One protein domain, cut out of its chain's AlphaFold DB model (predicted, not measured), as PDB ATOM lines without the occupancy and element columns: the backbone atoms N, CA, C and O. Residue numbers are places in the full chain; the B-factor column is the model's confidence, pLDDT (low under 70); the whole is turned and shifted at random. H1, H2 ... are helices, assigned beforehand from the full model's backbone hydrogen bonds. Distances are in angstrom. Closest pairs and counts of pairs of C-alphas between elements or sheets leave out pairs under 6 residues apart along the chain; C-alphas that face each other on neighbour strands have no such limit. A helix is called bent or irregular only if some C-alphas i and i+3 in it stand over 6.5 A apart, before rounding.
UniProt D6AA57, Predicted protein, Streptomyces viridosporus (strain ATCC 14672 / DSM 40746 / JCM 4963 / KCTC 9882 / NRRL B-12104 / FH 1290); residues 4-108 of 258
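Overview. This is residues 4 to 108 of the 258 residues of the protein "Predicted protein" of Streptomyces viridosporus (strain ATCC 14672 / DSM 40746 / JCM 4963 / KCTC 9882 / NRRL B-12104 / FH 1290) (UniProt D6AA57). Two longer helices, H1 and H4, make a V that closes towards their last residues; H5 crosses its open end, and the short helices H2 and H3 pack on the other side, H2 on H4 and H3 on H2. Look for a compact body with H1 along one side and H4 nearest the middle. The printed part has 105 residues with five named helices, H1 to H5 in that order, and no named strand: the class is all helix. The radius of gyration of the C-alphas is 12.9 A, and the C-alphas span 41 by 27 by 24 A.

Arrangement. Start at H1, residues 4 to 25, and compare it with H4, residues 71 to 88, the hub, which touches three other helices. H1 touches residues 81 to 88 of H4, the closest C-alphas being those of Ala 19 and Ala 88, 4.4 A apart; they run the same way at a tilt of 36 degrees, only just steep. Residues 32 to 40 are H2, which touches residues 79 to 83 of H4, with the closest C-alphas, Val 39 and Leu 80, 5.9 A apart. H3, residues 52 to 58, touches H2, about perpendicular at 90 degrees, with the closest C-alphas, Gln 32 and Gly 52, 5.0 A apart. H3 is close to H1 but not clearly touching, the closest C-alphas, Cys 9 and Trp 58, being 7.0 A apart. Residues 94 to 106 are H5; its residues 100 to 105 touch residues 4 to 8 of H1, opposite ways at a steep tilt of 41 degrees, and the closest C-alphas, Gln 4 and Ala 104, are 4.7 A apart. H5 also touches residues 74 to 78 of H4 at a steep tilt of 46 degrees, opposite ways; the closest C-alphas, Leu 78 and Arg 94, are 6.9 A apart. The helix packing is mostly crossed, with no touching pair at a shallow tilt. H5 is apart from H2 and H3. Every O i to N i+4 pair is within hydrogen-bond range in H1, H2 and H5, against 2 of 3 in H3 and 12 of 14 in H4.

Along the chain. Find C-alpha 4 at (119.563, 99.372, 225.395); from there H1 runs 31.4 A to C-alpha 25. H2 measures 12.1 A and H3 10.6 A. H4 begins at C-alpha 71, (119.858, 108.909, 237.824), and runs 25.6 A; it is irregular, with C-alphas 72 and 75 7.6 A apart. H5 runs 18.8 A to C-alpha 106 at (124.754, 106.307, 228.170).

Size, cuts and confidence. The C-alphas farthest apart, Lys 27 and Arg 108, are 41.0 A from each other. The printed part has no cut. The links H2 to H3 and H3 to H4 are long, H1 to H2 is short and H4 to H5 is tight. Look in the B-factor column for pLDDT under 70 at residues 46, 95 and 106 to 108; the mean of the printed part is 80.3.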
ATOM      1  N   GLN A   4     119.599  99.524 223.933       72.38
ATOM      2  CA  GLN A   4     119.563  99.372 225.395       72.38
ATOM      3  C   GLN A   4     118.287  99.969 225.996       72.38
ATOM      4  O   GLN A   4     117.725  99.419 226.943       72.38
ATOM      5  N   ARG A   5     117.786 101.076 225.439       75.00
ATOM      6  CA  ARG A   5     116.486 101.640 225.849       75.00
ATOM      7  C   ARG A   5     115.318 100.745 225.489       75.00
ATOM      8  O   ARG A   5     114.367 100.654 226.265       75.00
ATOM      9  N   GLU A   6     115.382 100.118 224.322       76.12
ATOM     10  CA  GLU A   6     114.349  99.190 223.878       76.12
ATOM     11  C   GLU A   6     114.300  97.955 224.780       76.12
ATOM     12  O   GLU A   6     113.224  97.620 225.275       76.12
ATOM     13  N   GLU A   7     115.457  97.368 225.102       77.56
ATOM     14  CA  GLU A   7     115.559  96.251 226.050       77.56
ATOM     15  C   GLU A   7     115.044  96.640 227.444       77.56
ATOM     16  O   GLU A   7     114.237  95.917 228.033       77.56
ATOM     17  N   LEU A   8     115.435  97.809 227.965       82.25
ATOM     18  CA  LEU A   8     114.962  98.289 229.266       82.25
ATOM     19  C   LEU A   8     113.434  98.455 229.290       82.25
ATOM     20  O   LEU A   8     112.773  98.004 230.228       82.25
ATOM     21  N   CYS A   9     112.863  99.081 228.257       82.38
ATOM     22  CA  CYS A   9     111.418  99.260 228.147       82.38
ATOM     23  C   CYS A   9     110.696  97.909 228.031       82.38
ATOM     24  O   CYS A   9     109.664  97.712 228.678       82.38
ATOM     25  N   ALA A  10     111.222  96.980 227.228       81.19
ATOM     26  CA  ALA A  10     110.654  95.645 227.057       81.19
ATOM     27  C   ALA A  10     110.665  94.862 228.376       81.19
ATOM     28  O   ALA A  10     109.661  94.255 228.747       81.19
ATOM     29  N   ARG A  11     111.761  94.939 229.135       84.56
ATOM     30  CA  ARG A  11     111.913  94.274 230.435       84.56
ATOM     31  C   ARG A  11     110.984  94.832 231.500       84.56
ATOM     32  O   ARG A  11     110.322  94.054 232.185       84.56
ATOM     33  N   LEU A  12     110.893  96.156 231.624       87.00
ATOM     34  CA  LEU A  12     109.959  96.794 232.556       87.00
ATOM     35  C   LEU A  12     108.506  96.447 232.214       87.00
ATOM     36  O   LEU A  12     107.722  96.133 233.109       87.00
ATOM     37  N   ARG A  13     108.156  96.440 230.921       85.94
ATOM     38  CA  ARG A  13     106.821  96.047 230.458       85.94
ATOM     39  C   ARG A  13     106.524  94.579 230.757       85.94
ATOM     40  O   ARG A  13     105.499  94.292 231.364       85.94
ATOM     41  N   GLY A  14     107.430  93.671 230.406       86.50
ATOM     42  CA  GLY A  14     107.247  92.240 230.652       86.50
ATOM     43  C   GLY A  14     107.165  91.904 232.143       86.50
ATOM     44  O   GLY A  14     106.429  91.004 232.542       86.50
ATOM     45  N   LEU A  15     107.880  92.635 233.003       85.56
ATOM     46  CA  LEU A  15     107.750  92.476 234.449       85.56
ATOM     47  C   LEU A  15     106.388  92.966 234.958       85.56
ATOM     48  O   LEU A  15     105.738  92.260 235.724       85.56
ATOM     49  N   ARG A  16     105.932  94.130 234.490       87.50
ATOM     50  CA  ARG A  16     104.611  94.671 234.820       87.50
ATOM     51  C   ARG A  16     103.484  93.720 234.417       87.50
ATOM     52  O   ARG A  16     102.617  93.438 235.234       87.50
ATOM     53  N   GLU A  17     103.498  93.222 233.183       86.31
ATOM     54  CA  GLU A  17     102.457  92.325 232.664       86.31
ATOM     55  C   GLU A  17     102.373  91.029 233.476       86.31
ATOM     56  O   GLU A  17     101.280  90.600 233.838       86.31
ATOM     57  N   ARG A  18     103.519  90.444 233.844       85.94
ATOM     58  CA  ARG A  18     103.563  89.250 234.703       85.94
ATOM     59  C   ARG A  18     103.069  89.533 236.120       85.94
ATOM     60  O   ARG A  18     102.316  88.734 236.668       85.94
ATOM     61  N   ALA A  19     103.436  90.677 236.695       87.62
ATOM     62  CA  ALA A  19     102.967  91.097 238.013       87.62
ATOM     63  C   ALA A  19     101.444  91.335 238.042       87.62
ATOM     64  O   ALA A  19     100.759  90.895 238.968       87.62
ATOM     65  N   GLU A  20     100.906  92.001 237.016       87.56
ATOM     66  CA  GLU A  20      99.465  92.205 236.845       87.56
ATOM     67  C   GLU A  20      98.749  90.860 236.628       87.56
ATOM     68  O   GLU A  20      97.743  90.591 237.284       87.56
ATOM     69  N   ALA A  21      99.293  89.966 235.796       86.81
ATOM     70  CA  ALA A  21      98.738  88.631 235.573       86.81
ATOM     71  C   ALA A  21      98.695  87.784 236.857       86.81
ATOM     72  O   ALA A  21      97.673  87.159 237.143       86.81
ATOM     73  N   ALA A  22      99.757  87.804 237.668       88.00
ATOM     74  CA  ALA A  22      99.816  87.079 238.937       88.00
ATOM     75  C   ALA A  22      98.771  87.588 239.946       88.00
ATOM     76  O   ALA A  22      98.084  86.796 240.595       88.00
ATOM     77  N   ARG A  23      98.570  88.910 240.035       87.75
ATOM     78  CA  ARG A  23      97.506  89.482 240.876       87.75
ATOM     79  C   ARG A  23      96.111  89.167 240.349       87.75
ATOM     80  O   ARG A  23      95.237  88.856 241.156       87.75
ATOM     81  N   MET A  24      95.901  89.206 239.034       85.94
ATOM     82  CA  MET A  24      94.622  88.820 238.426       85.94
ATOM     83  C   MET A  24      94.291  87.350 238.705       85.94
ATOM     84  O   MET A  24      93.158  87.048 239.079       85.94
ATOM     85  N   ALA A  25      95.278  86.451 238.627       87.88
ATOM     86  CA  ALA A  25      95.121  85.047 239.012       87.88
ATOM     87  C   ALA A  25      94.732  84.894 240.497       87.88
ATOM     88  O   ALA A  25      93.898  84.058 240.840       87.88
ATOM     89  N   ALA A  26      95.261  85.759 241.366       86.31
ATOM     90  CA  ALA A  26      94.901  85.840 242.782       86.31
ATOM     91  C   ALA A  26      93.609  86.642 243.071       86.31
ATOM     92  O   ALA A  26      93.273  86.849 244.237       86.31
ATOM     93  N   LYS A  27      92.876  87.109 242.044       89.19
ATOM     94  CA  LYS A  27      91.682  87.980 242.153       89.19
ATOM     95  C   LYS A  27      91.930  89.295 242.917       89.19
ATOM     96  O   LYS A  27      91.022  89.849 243.534       89.19
ATOM     97  N   LEU A  28      93.156  89.815 242.869       85.56
ATOM     98  CA  LEU A  28      93.556  91.071 243.501       85.56
ATOM     99  C   LEU A  28      93.533  92.236 242.496       85.56
ATOM    100  O   LEU A  28      93.892  92.085 241.331       85.56
ATOM    101  N   SER A  29      93.178  93.438 242.963       84.25
ATOM    102  CA  SER A  29      93.208  94.652 242.130       84.25
ATOM    103  C   SER A  29      94.634  95.004 241.686       84.25
ATOM    104  O   SER A  29      95.565  94.964 242.494       84.25
ATOM    105  N   CYS A  30      94.777  95.390 240.415       78.44
ATOM    106  CA  CYS A  30      96.013  95.882 239.788       78.44
ATOM    107  C   CYS A  30      95.998  97.408 239.567       78.44
ATOM    108  O   CYS A  30      96.728  97.930 238.728       78.44
ATOM    109  N   SER A  31      95.115  98.132 240.262       83.50
ATOM    110  CA  SER A  31      94.993  99.585 240.101       83.50
ATOM    111  C   SER A  31      96.284 100.329 240.472       83.50
ATOM    112  O   SER A  31      97.054  99.890 241.329       83.50
ATOM    113  N   GLN A  32      96.502 101.494 239.850       82.19
ATOM    114  CA  GLN A  32      97.675 102.336 240.120       82.19
ATOM    115  C   GLN A  32      97.796 102.725 241.599       82.19
ATOM    116  O   GLN A  32      98.904 102.771 242.114       82.19
ATOM    117  N   SER A  33      96.676 102.930 242.297       82.56
ATOM    118  CA  SER A  33      96.662 103.259 243.727       82.56
ATOM    119  C   SER A  33      97.118 102.098 244.618       82.56
ATOM    120  O   SER A  33      97.742 102.323 245.652       82.56
ATOM    121  N   VAL A  34      96.852 100.848 244.225       85.50
ATOM    122  CA  VAL A  34      97.350  99.659 244.940       85.50
ATOM    123  C   VAL A  34      98.855  99.501 244.740       85.50
ATOM    124  O   VAL A  34      99.565  99.189 245.694       85.50
ATOM    125  N   LEU A  35      99.341  99.747 243.521       85.75
ATOM    126  CA  LEU A  35     100.772  99.758 243.224       85.75
ATOM    127  C   LEU A  35     101.495 100.857 244.000       85.75
ATOM    128  O   LEU A  35     102.526 100.593 244.607       85.75
ATOM    129  N   GLU A  36     100.934 102.062 244.017       87.44
ATOM    130  CA  GLU A  36     101.505 103.204 244.722       87.44
ATOM    131  C   GLU A  36     101.655 102.932 246.219       87.44
ATOM    132  O   GLU A  36     102.759 103.044 246.746       87.44
ATOM    133  N   ARG A  37     100.596 102.439 246.876       86.50
ATOM    134  CA  ARG A  37     100.675 102.036 248.287       86.50
ATOM    135  C   ARG A  37     101.718 100.951 248.526       86.50
ATOM    136  O   ARG A  37     102.447 101.033 249.504       86.50
ATOM    137  N   ALA A  38     101.793  99.943 247.655       85.69
ATOM    138  CA  ALA A  38     102.742  98.845 247.815       85.69
ATOM    139  C   ALA A  38     104.200  99.316 247.689       85.69
ATOM    140  O   ALA A  38     105.050  98.893 248.474       85.69
ATOM    141  N   VAL A  39     104.478 100.223 246.748       86.25
ATOM    142  CA  VAL A  39     105.804 100.832 246.577       86.25
ATOM    143  C   VAL A  39     106.142 101.714 247.773       86.25
ATOM    144  O   VAL A  39     107.192 101.508 248.374       86.25
ATOM    145  N   GLN A  40     105.240 102.595 248.202       85.81
ATOM    146  CA  GLN A  40     105.456 103.446 249.379       85.81
ATOM    147  C   GLN A  40     105.653 102.621 250.664       85.81
ATOM    148  O   GLN A  40     106.479 102.964 251.503       85.81
ATOM    149  N   SER A  41     104.970 101.477 250.797       81.12
ATOM    150  CA  SER A  41     105.138 100.567 251.939       81.12
ATOM    151  C   SER A  41     106.401  99.699 251.892       81.12
ATOM    152  O   SER A  41     106.676  98.985 252.853       81.12
ATOM    153  N   SER A  42     107.163  99.718 250.792       78.81
ATOM    154  CA  SER A  42     108.356  98.870 250.637       78.81
ATOM    155  C   SER A  42     109.532  99.298 251.524       78.81
ATOM    156  O   SER A  42     110.465  98.516 251.705       78.81
ATOM    157  N   GLY A  43     109.496 100.520 252.073       73.00
ATOM    158  CA  GLY A  43     110.554 101.069 252.930       73.00
ATOM    159  C   GLY A  43     111.886 101.299 252.208       73.00
ATOM    160  O   GLY A  43     112.912 101.487 252.858       73.00
ATOM    161  N   LEU A  44     111.889 101.243 250.872       74.75
ATOM    162  CA  LEU A  44     113.062 101.520 250.052       74.75
ATOM    163  C   LEU A  44     113.243 103.036 249.865       74.75
ATOM    164  O   LEU A  44     112.252 103.759 249.762       74.75
ATOM    165  N   PRO A  45     114.492 103.528 249.801       70.50
ATOM    166  CA  PRO A  45     114.773 104.961 249.714       70.50
ATOM    167  C   PRO A  45     114.118 105.598 248.478       70.50
ATOM    168  O   PRO A  45     114.214 105.060 247.375       70.50
ATOM    169  N   GLY A  46     113.425 106.730 248.660       68.69
ATOM    170  CA  GLY A  46     112.726 107.445 247.585       68.69
ATOM    171  C   GLY A  46     111.414 106.796 247.129       68.69
ATOM    172  O   GLY A  46     110.727 107.329 246.254       68.69
ATOM    173  N   ALA A  47     111.026 105.654 247.709       76.25
ATOM    174  CA  ALA A  47     109.750 105.017 247.406       76.25
ATOM    175  C   ALA A  47     108.552 105.828 247.933       76.25
ATOM    176  O   ALA A  47     107.457 105.699 247.385       76.25
ATOM    177  N   GLU A  48     108.760 106.692 248.937       75.25
ATOM    178  CA  GLU A  48     107.749 107.641 249.422       75.25
ATOM    179  C   GLU A  48     107.296 108.643 248.346       75.25
ATOM    180  O   GLU A  48     106.111 108.957 248.263       75.25
ATOM    181  N   ASP A  49     108.201 109.053 247.454       75.44
ATOM    182  CA  ASP A  49     107.934 110.025 246.383       75.44
ATOM    183  C   ASP A  49     107.370 109.374 245.107       75.44
ATOM    184  O   ASP A  49     107.270 109.994 244.035       75.44
ATOM    185  N   PHE A  50     107.042 108.083 245.168       80.19
ATOM    186  CA  PHE A  50     106.502 107.363 244.029       80.19
ATOM    187  C   PHE A  50     105.042 107.744 243.762       80.19
ATOM    188  O   PHE A  50     104.196 107.710 244.650       80.19
ATOM    189  N   ILE A  51     104.741 108.027 242.490       79.44
ATOM    190  CA  ILE A  51     103.398 108.341 241.990       79.44
ATOM    191  C   ILE A  51     103.039 107.311 240.922       79.44
ATOM    192  O   ILE A  51     103.828 107.106 239.991       79.44
ATOM    193  N   GLY A  52     101.835 106.730 240.965       72.94
ATOM    194  CA  GLY A  52     101.408 105.672 240.036       72.94
ATOM    195  C   GLY A  52     101.559 106.012 238.541       72.94
ATOM    196  O   GLY A  52     101.800 105.126 237.714       72.94
ATOM    197  N   LYS A  53     101.525 107.301 238.176       76.50
ATOM    198  CA  LYS A  53     101.800 107.792 236.811       76.50
ATOM    199  C   LYS A  53     103.200 107.412 236.305       76.50
ATOM    200  O   LYS A  53     103.349 107.114 235.119       76.50
ATOM    201  N   ARG A  54     104.209 107.339 237.184       78.81
ATOM    202  CA  ARG A  54     105.600 106.988 236.831       78.81
ATOM    203  C   ARG A  54     105.724 105.570 236.278       78.81
ATOM    204  O   ARG A  54     106.457 105.362 235.319       78.81
ATOM    205  N   ALA A  55     104.931 104.621 236.779       78.81
ATOM    206  CA  ALA A  55     104.880 103.274 236.207       78.81
ATOM    207  C   ALA A  55     104.438 103.280 234.735       78.81
ATOM    208  O   ALA A  55     104.896 102.462 233.944       78.81
ATOM    209  N   SER A  56     103.564 104.214 234.345       81.06
ATOM    210  CA  SER A  56     103.120 104.348 232.949       81.06
ATOM    211  C   SER A  56     104.105 105.135 232.085       81.06
ATOM    212  O   SER A  56     104.179 104.877 230.889       81.06
ATOM    213  N   ASP A  57     104.866 106.056 232.678       82.38
ATOM    214  CA  ASP A  57     105.952 106.775 232.004       82.38
ATOM    215  C   ASP A  57     107.158 105.850 231.722       82.38
ATOM    216  O   ASP A  57     107.784 105.964 230.667       82.38
ATOM    217  N   TRP A  58     107.469 104.913 232.628       81.75
ATOM    218  CA  TRP A  58     108.605 103.985 232.505       81.75
ATOM    219  C   TRP A  58     108.252 102.647 231.846       81.75
ATOM    220  O   TRP A  58     109.104 102.029 231.219       81.75
ATOM    221  N   ALA A  59     107.002 102.194 231.952       81.19
ATOM    222  CA  ALA A  59     106.512 100.990 231.279       81.19
ATOM    223  C   ALA A  59     105.224 101.285 230.486       81.19
ATOM    224  O   ALA A  59     104.145 100.765 230.812       81.19
ATOM    225  N   PRO A  60     105.297 102.143 229.450       78.31
ATOM    226  CA  PRO A  60     104.158 102.402 228.586       78.31
ATOM    227  C   PRO A  60     103.874 101.211 227.666       78.31
ATOM    228  O   PRO A  60     104.766 100.437 227.303       78.31
ATOM    229  N   LYS A  61     102.616 101.121 227.215       75.31
ATOM    230  CA  LYS A  61     102.191 100.165 226.177       75.31
ATOM    231  C   LYS A  61     102.887 100.431 224.836       75.31
ATOM    232  O   LYS A  61     103.316  99.494 224.176       75.31
ATOM    233  N   ASN A  62     103.058 101.708 224.487       73.75
ATOM    234  CA  ASN A  62     103.756 102.138 223.276       73.75
ATOM    235  C   ASN A  62     105.151 102.641 223.629       73.75
ATOM    236  O   ASN A  62     105.296 103.492 224.508       73.75
ATOM    237  N   ILE A  63     106.158 102.141 222.918       73.31
ATOM    238  CA  ILE A  63     107.565 102.460 223.177       73.31
ATOM    239  C   ILE A  63     107.886 103.946 222.954       73.31
ATOM    240  O   ILE A  63     108.715 104.503 223.662       73.31
ATOM    241  N   ASP A  64     107.149 104.631 222.075       72.62
ATOM    242  CA  ASP A  64     107.337 106.061 221.782       72.62
ATOM    243  C   ASP A  64     107.021 106.976 222.972       72.62
ATOM    244  O   ASP A  64     107.477 108.115 223.036       72.62
ATOM    245  N   ARG A  65     106.235 106.483 223.937       76.25
ATOM    246  CA  ARG A  65     105.902 107.214 225.169       76.25
ATOM    247  C   ARG A  65     106.887 106.943 226.305       76.25
ATOM    248  O   ARG A  65     106.690 107.476 227.395       76.25
ATOM    249  N   PHE A  66     107.905 106.112 226.077       78.25
ATOM    250  CA  PHE A  66     108.874 105.737 227.101       78.25
ATOM    251  C   PHE A  66     109.688 106.951 227.537       78.25
ATOM    252  O   PHE A  66     110.430 107.551 226.755       78.25
ATOM    253  N   LYS A  67     109.557 107.306 228.815       80.50
ATOM    254  CA  LYS A  67     110.380 108.329 229.446       80.50
ATOM    255  C   LYS A  67     111.499 107.657 230.210       80.50
ATOM    256  O   LYS A  67     111.263 106.885 231.134       80.50
ATOM    257  N   MET A  68     112.727 108.006 229.847       78.19
ATOM    258  CA  MET A  68     113.904 107.468 230.509       78.19
ATOM    259  C   MET A  68     113.947 107.908 231.984       78.19
ATOM    260  O   MET A  68     113.900 109.116 232.244       78.19
ATOM    261  N   PRO A  69     114.075 106.979 232.949       81.31
ATOM    262  CA  PRO A  69     114.316 107.338 234.342       81.31
ATOM    263  C   PRO A  69     115.653 108.081 234.476       81.31
ATOM    264  O   PRO A  69     116.666 107.625 233.942       81.31
ATOM    265  N   GLN A  70     115.678 109.202 235.197       74.62
ATOM    266  CA  GLN A  70     116.909 109.935 235.542       74.62
ATOM    267  C   GLN A  70     117.666 109.259 236.691       74.62
ATOM    268  O   GLN A  70     117.066 108.474 237.421       74.62
ATOM    269  N   ARG A  71     118.964 109.559 236.842       71.00
ATOM    270  CA  ARG A  71     119.858 108.909 237.824       71.00
ATOM    271  C   ARG A  71     119.363 109.034 239.262       71.00
ATOM    272  O   ARG A  71     119.398 108.063 240.003       71.00
ATOM    273  N   ASP A  72     118.782 110.178 239.594       73.69
ATOM    274  CA  ASP A  72     118.224 110.447 240.923       73.69
ATOM    275  C   ASP A  72     116.983 109.589 241.237       73.69
ATOM    276  O   ASP A  72     116.565 109.492 242.384       73.69
ATOM    277  N   ASN A  73     116.397 108.929 240.229       79.88
ATOM    278  CA  ASN A  73     115.232 108.056 240.381       79.88
ATOM    279  C   ASN A  73     115.595 106.559 240.422       79.88
ATOM    280  O   ASN A  73     114.687 105.731 240.351       79.88
ATOM    281  N   ASP A  74     116.879 106.186 240.487       79.38
ATOM    282  CA  ASP A  74     117.311 104.777 240.441       79.38
ATOM    283  C   ASP A  74     116.689 103.937 241.559       79.38
ATOM    284  O   ASP A  74     116.146 102.862 241.298       79.38
ATOM    285  N   ASP A  75     116.681 104.457 242.785       79.69
ATOM    286  CA  ASP A  75     116.099 103.751 243.926       79.69
ATOM    287  C   ASP A  75     114.569 103.628 243.816       79.69
ATOM    288  O   ASP A  75     113.994 102.605 244.187       79.69
ATOM    289  N   ILE A  76     113.912 104.598 243.176       83.06
ATOM    290  CA  ILE A  76     112.465 104.579 242.926       83.06
ATOM    291  C   ILE A  76     112.106 103.510 241.883       83.06
ATOM    292  O   ILE A  76     111.119 102.784 242.033       83.06
ATOM    293  N   VAL A  77     112.912 103.377 240.824       85.19
ATOM    294  CA  VAL A  77     112.748 102.304 239.831       85.19
ATOM    295  C   VAL A  77     112.994 100.943 240.478       85.19
ATOM    296  O   VAL A  77     112.230 100.009 240.235       85.19
ATOM    297  N   LEU A  78     114.011 100.826 241.333       84.38
ATOM    298  CA  LEU A  78     114.277  99.597 242.077       84.38
ATOM    299  C   LEU A  78     113.130  99.229 243.019       84.38
ATOM    300  O   LEU A  78     112.771  98.054 243.086       84.38
ATOM    301  N   ALA A  79     112.525 100.198 243.706       86.31
ATOM    302  CA  ALA A  79     111.365  99.956 244.558       86.31
ATOM    303  C   ALA A  79     110.172  99.431 243.751       86.31
ATOM    304  O   ALA A  79     109.572  98.417 244.109       86.31
ATOM    305  N   LEU A  80     109.896 100.050 242.602       87.12
ATOM    306  CA  LEU A  80     108.856  99.598 241.681       87.12
ATOM    307  C   LEU A  80     109.103  98.166 241.180       87.12
ATOM    308  O   LEU A  80     108.215  97.316 241.259       87.12
ATOM    309  N   VAL A  81     110.311  97.893 240.682       89.12
ATOM    310  CA  VAL A  81     110.718  96.569 240.192       89.12
ATOM    311  C   VAL A  81     110.631  95.527 241.305       89.12
ATOM    312  O   VAL A  81     110.164  94.421 241.060       89.12
ATOM    313  N   THR A  82     111.015  95.882 242.531       87.25
ATOM    314  CA  THR A  82     110.926  94.994 243.699       87.25
ATOM    315  C   THR A  82     109.491  94.587 243.980       87.25
ATOM    316  O   THR A  82     109.217  93.396 244.119       87.25
ATOM    317  N   VAL A  83     108.561  95.539 243.985       87.88
ATOM    318  CA  VAL A  83     107.137  95.248 244.182       87.88
ATOM    319  C   VAL A  83     106.580  94.384 243.051       87.88
ATOM    320  O   VAL A  83     105.903  93.390 243.314       87.88
ATOM    321  N   TRP A  84     106.884  94.705 241.790       89.25
ATOM    322  CA  TRP A  84     106.413  93.892 240.666       89.25
ATOM    323  C   TRP A  84     106.989  92.481 240.666       89.25
ATOM    324  O   TRP A  84     106.255  91.525 240.430       89.25
ATOM    325  N   SER A  85     108.270  92.316 240.978       86.81
ATOM    326  CA  SER A  85     108.874  90.994 241.100       86.81
ATOM    327  C   SER A  85     108.320  90.209 242.283       86.81
ATOM    328  O   SER A  85     108.070  89.020 242.126       86.81
ATOM    329  N   GLN A  86     108.034  90.848 243.423       88.00
ATOM    330  CA  GLN A  86     107.335  90.189 244.533       88.00
ATOM    331  C   GLN A  86     105.958  89.674 244.107       88.00
ATOM    332  O   GLN A  86     105.589  88.556 244.454       88.00
ATOM    333  N   TRP A  87     105.210  90.455 243.328       87.56
ATOM    334  CA  TRP A  87     103.910  90.024 242.811       87.56
ATOM    335  C   TRP A  87     104.033  88.907 241.774       87.56
ATOM    336  O   TRP A  87     103.197  88.013 241.757       87.56
ATOM    337  N   ALA A  88     105.072  88.939 240.938       85.44
ATOM    338  CA  ALA A  88     105.356  87.904 239.946       85.44
ATOM    339  C   ALA A  88     105.998  86.632 240.544       85.44
ATOM    340  O   ALA A  88     106.106  85.627 239.848       85.44
ATOM    341  N   GLY A  89     106.434  86.659 241.810       81.19
ATOM    342  CA  GLY A  89     107.165  85.555 242.444       81.19
ATOM    343  C   GLY A  89     108.621  85.417 241.977       81.19
ATOM    344  O   GLY A  89     109.204  84.339 242.064       81.19
ATOM    345  N   GLU A  90     109.223  86.494 241.473       80.44
ATOM    346  CA  GLU A  90     110.585  86.523 240.939       80.44
ATOM    347  C   GLU A  90     111.583  87.148 241.912       80.44
ATOM    348  O   GLU A  90     111.271  88.062 242.677       80.44
ATOM    349  N   LYS A  91     112.837  86.691 241.844       77.38
ATOM    350  CA  LYS A  91     113.945  87.326 242.562       77.38
ATOM    351  C   LYS A  91     114.444  88.534 241.775       77.38
ATOM    352  O   LYS A  91     114.718  88.426 240.582       77.38
ATOM    353  N   VAL A  92     114.609  89.665 242.456       79.94
ATOM    354  CA  VAL A  92     115.206  90.869 241.864       79.94
ATOM    355  C   VAL A  92     116.712  90.834 242.005       79.94
ATOM    356  O   VAL A  92     117.238  90.815 243.116       79.94
ATOM    357  N   ASP A  93     117.406  90.917 240.875       75.81
ATOM    358  CA  ASP A  93     118.820  91.269 240.861       75.81
ATOM    359  C   ASP A  93     118.972  92.794 240.772       75.81
ATOM    360  O   ASP A  93     118.911  93.395 239.695       75.81
ATOM    361  N   ARG A  94     119.175  93.432 241.932       72.31
ATOM    362  CA  ARG A  94     119.378  94.886 242.044       72.31
ATOM    363  C   ARG A  94     120.529  95.372 241.161       72.31
ATOM    364  O   ARG A  94     120.442  96.451 240.580       72.31
ATOM    365  N   ARG A  95     121.612  94.595 241.064       66.38
ATOM    366  CA  ARG A  95     122.827  94.999 240.344       66.38
ATOM    367  C   ARG A  95     122.588  95.011 238.847       66.38
ATOM    368  O   ARG A  95     122.962  95.972 238.179       66.38
ATOM    369  N   TRP A  96     121.922  93.975 238.345       80.25
ATOM    370  CA  TRP A  96     121.549  93.906 236.940       80.25
ATOM    371  C   TRP A  96     120.671  95.100 236.539       80.25
ATOM    372  O   TRP A  96     120.977  95.768 235.553       80.25
ATOM    373  N   TRP A  97     119.647  95.432 237.334       78.62
ATOM    374  CA  TRP A  97     118.747  96.556 237.040       78.62
ATOM    375  C   TRP A  97     119.460  97.911 237.005       78.62
ATOM    376  O   TRP A  97     119.240  98.689 236.075       78.62
ATOM    377  N   LEU A  98     120.355  98.179 237.959       77.06
ATOM    378  CA  LEU A  98     121.156  99.408 237.964       77.06
ATOM    379  C   LEU A  98     122.091  99.493 236.750       77.06
ATOM    380  O   LEU A  98     122.214 100.556 236.140       77.06
ATOM    381  N   ASN A  99     122.707  98.375 236.355       70.62
ATOM    382  CA  ASN A  99     123.577  98.326 235.179       70.62
ATOM    383  C   ASN A  99     122.783  98.587 233.885       70.62
ATOM    384  O   ASN A  99     123.184  99.411 233.064       70.62
ATOM    385  N   GLN A 100     121.605  97.975 233.733       79.56
ATOM    386  CA  GLN A 100     120.730  98.226 232.582       79.56
ATOM    387  C   GLN A 100     120.250  99.683 232.510       79.56
ATOM    388  O   GLN A 100     120.248 100.276 231.430       79.56
ATOM    389  N   LEU A 101     119.901 100.295 233.650       81.44
ATOM    390  CA  LEU A 101     119.540 101.715 233.719       81.44
ATOM    391  C   LEU A 101     120.700 102.621 233.290       81.44
ATOM    392  O   LEU A 101     120.485 103.555 232.517       81.44
ATOM    393  N   ALA A 102     121.925 102.337 233.741       76.06
ATOM    394  CA  ALA A 102     123.116 103.084 233.340       76.06
ATOM    395  C   ALA A 102     123.373 102.977 231.827       76.06
ATOM    396  O   ALA A 102     123.467 104.000 231.144       76.06
ATOM    397  N   ARG A 103     123.361 101.757 231.276       73.19
ATOM    398  CA  ARG A 103     123.584 101.497 229.842       73.19
ATOM    399  C   ARG A 103     122.562 102.196 228.946       73.19
ATOM    400  O   ARG A 103     122.926 102.824 227.956       73.19
ATOM    401  N   ALA A 104     121.284 102.150 229.315       76.69
ATOM    402  CA  ALA A 104     120.217 102.816 228.568       76.69
ATOM    403  C   ALA A 104     120.309 104.361 228.611       76.69
ATOM    404  O   ALA A 104     119.791 105.054 227.720       76.69
ATOM    405  N   ARG A 105     120.971 104.936 229.630       78.75
ATOM    406  CA  ARG A 105     121.241 106.384 229.708       78.75
ATOM    407  C   ARG A 105     122.424 106.781 228.841       78.75
ATOM    408  O   ARG A 105     122.303 107.753 228.101       78.75
ATOM    409  N   GLU A 106     123.518 106.031 228.913       66.25
ATOM    410  CA  GLU A 106     124.754 106.307 228.170       66.25
ATOM    411  C   GLU A 106     124.542 106.260 226.653       66.25
ATOM    412  O   GLU A 106     125.110 107.062 225.923       66.25
ATOM    413  N   GLU A 107     123.573 105.474 226.181       64.56
ATOM    414  CA  GLU A 107     123.147 105.437 224.775       64.56
ATOM    415  C   GLU A 107     122.602 106.788 224.233       64.56
ATOM    416  O   GLU A 107     122.214 106.893 223.073       64.56
ATOM    417  N   ARG A 108     122.513 107.855 225.053       47.69
ATOM    418  CA  ARG A 108     122.108 109.212 224.620       47.69
ATOM    419  C   ARG A 108     123.256 110.084 224.126       47.69
ATOM    420  O   ARG A 108     122.954 111.102 223.510       47.69
TER     421      ARG A 108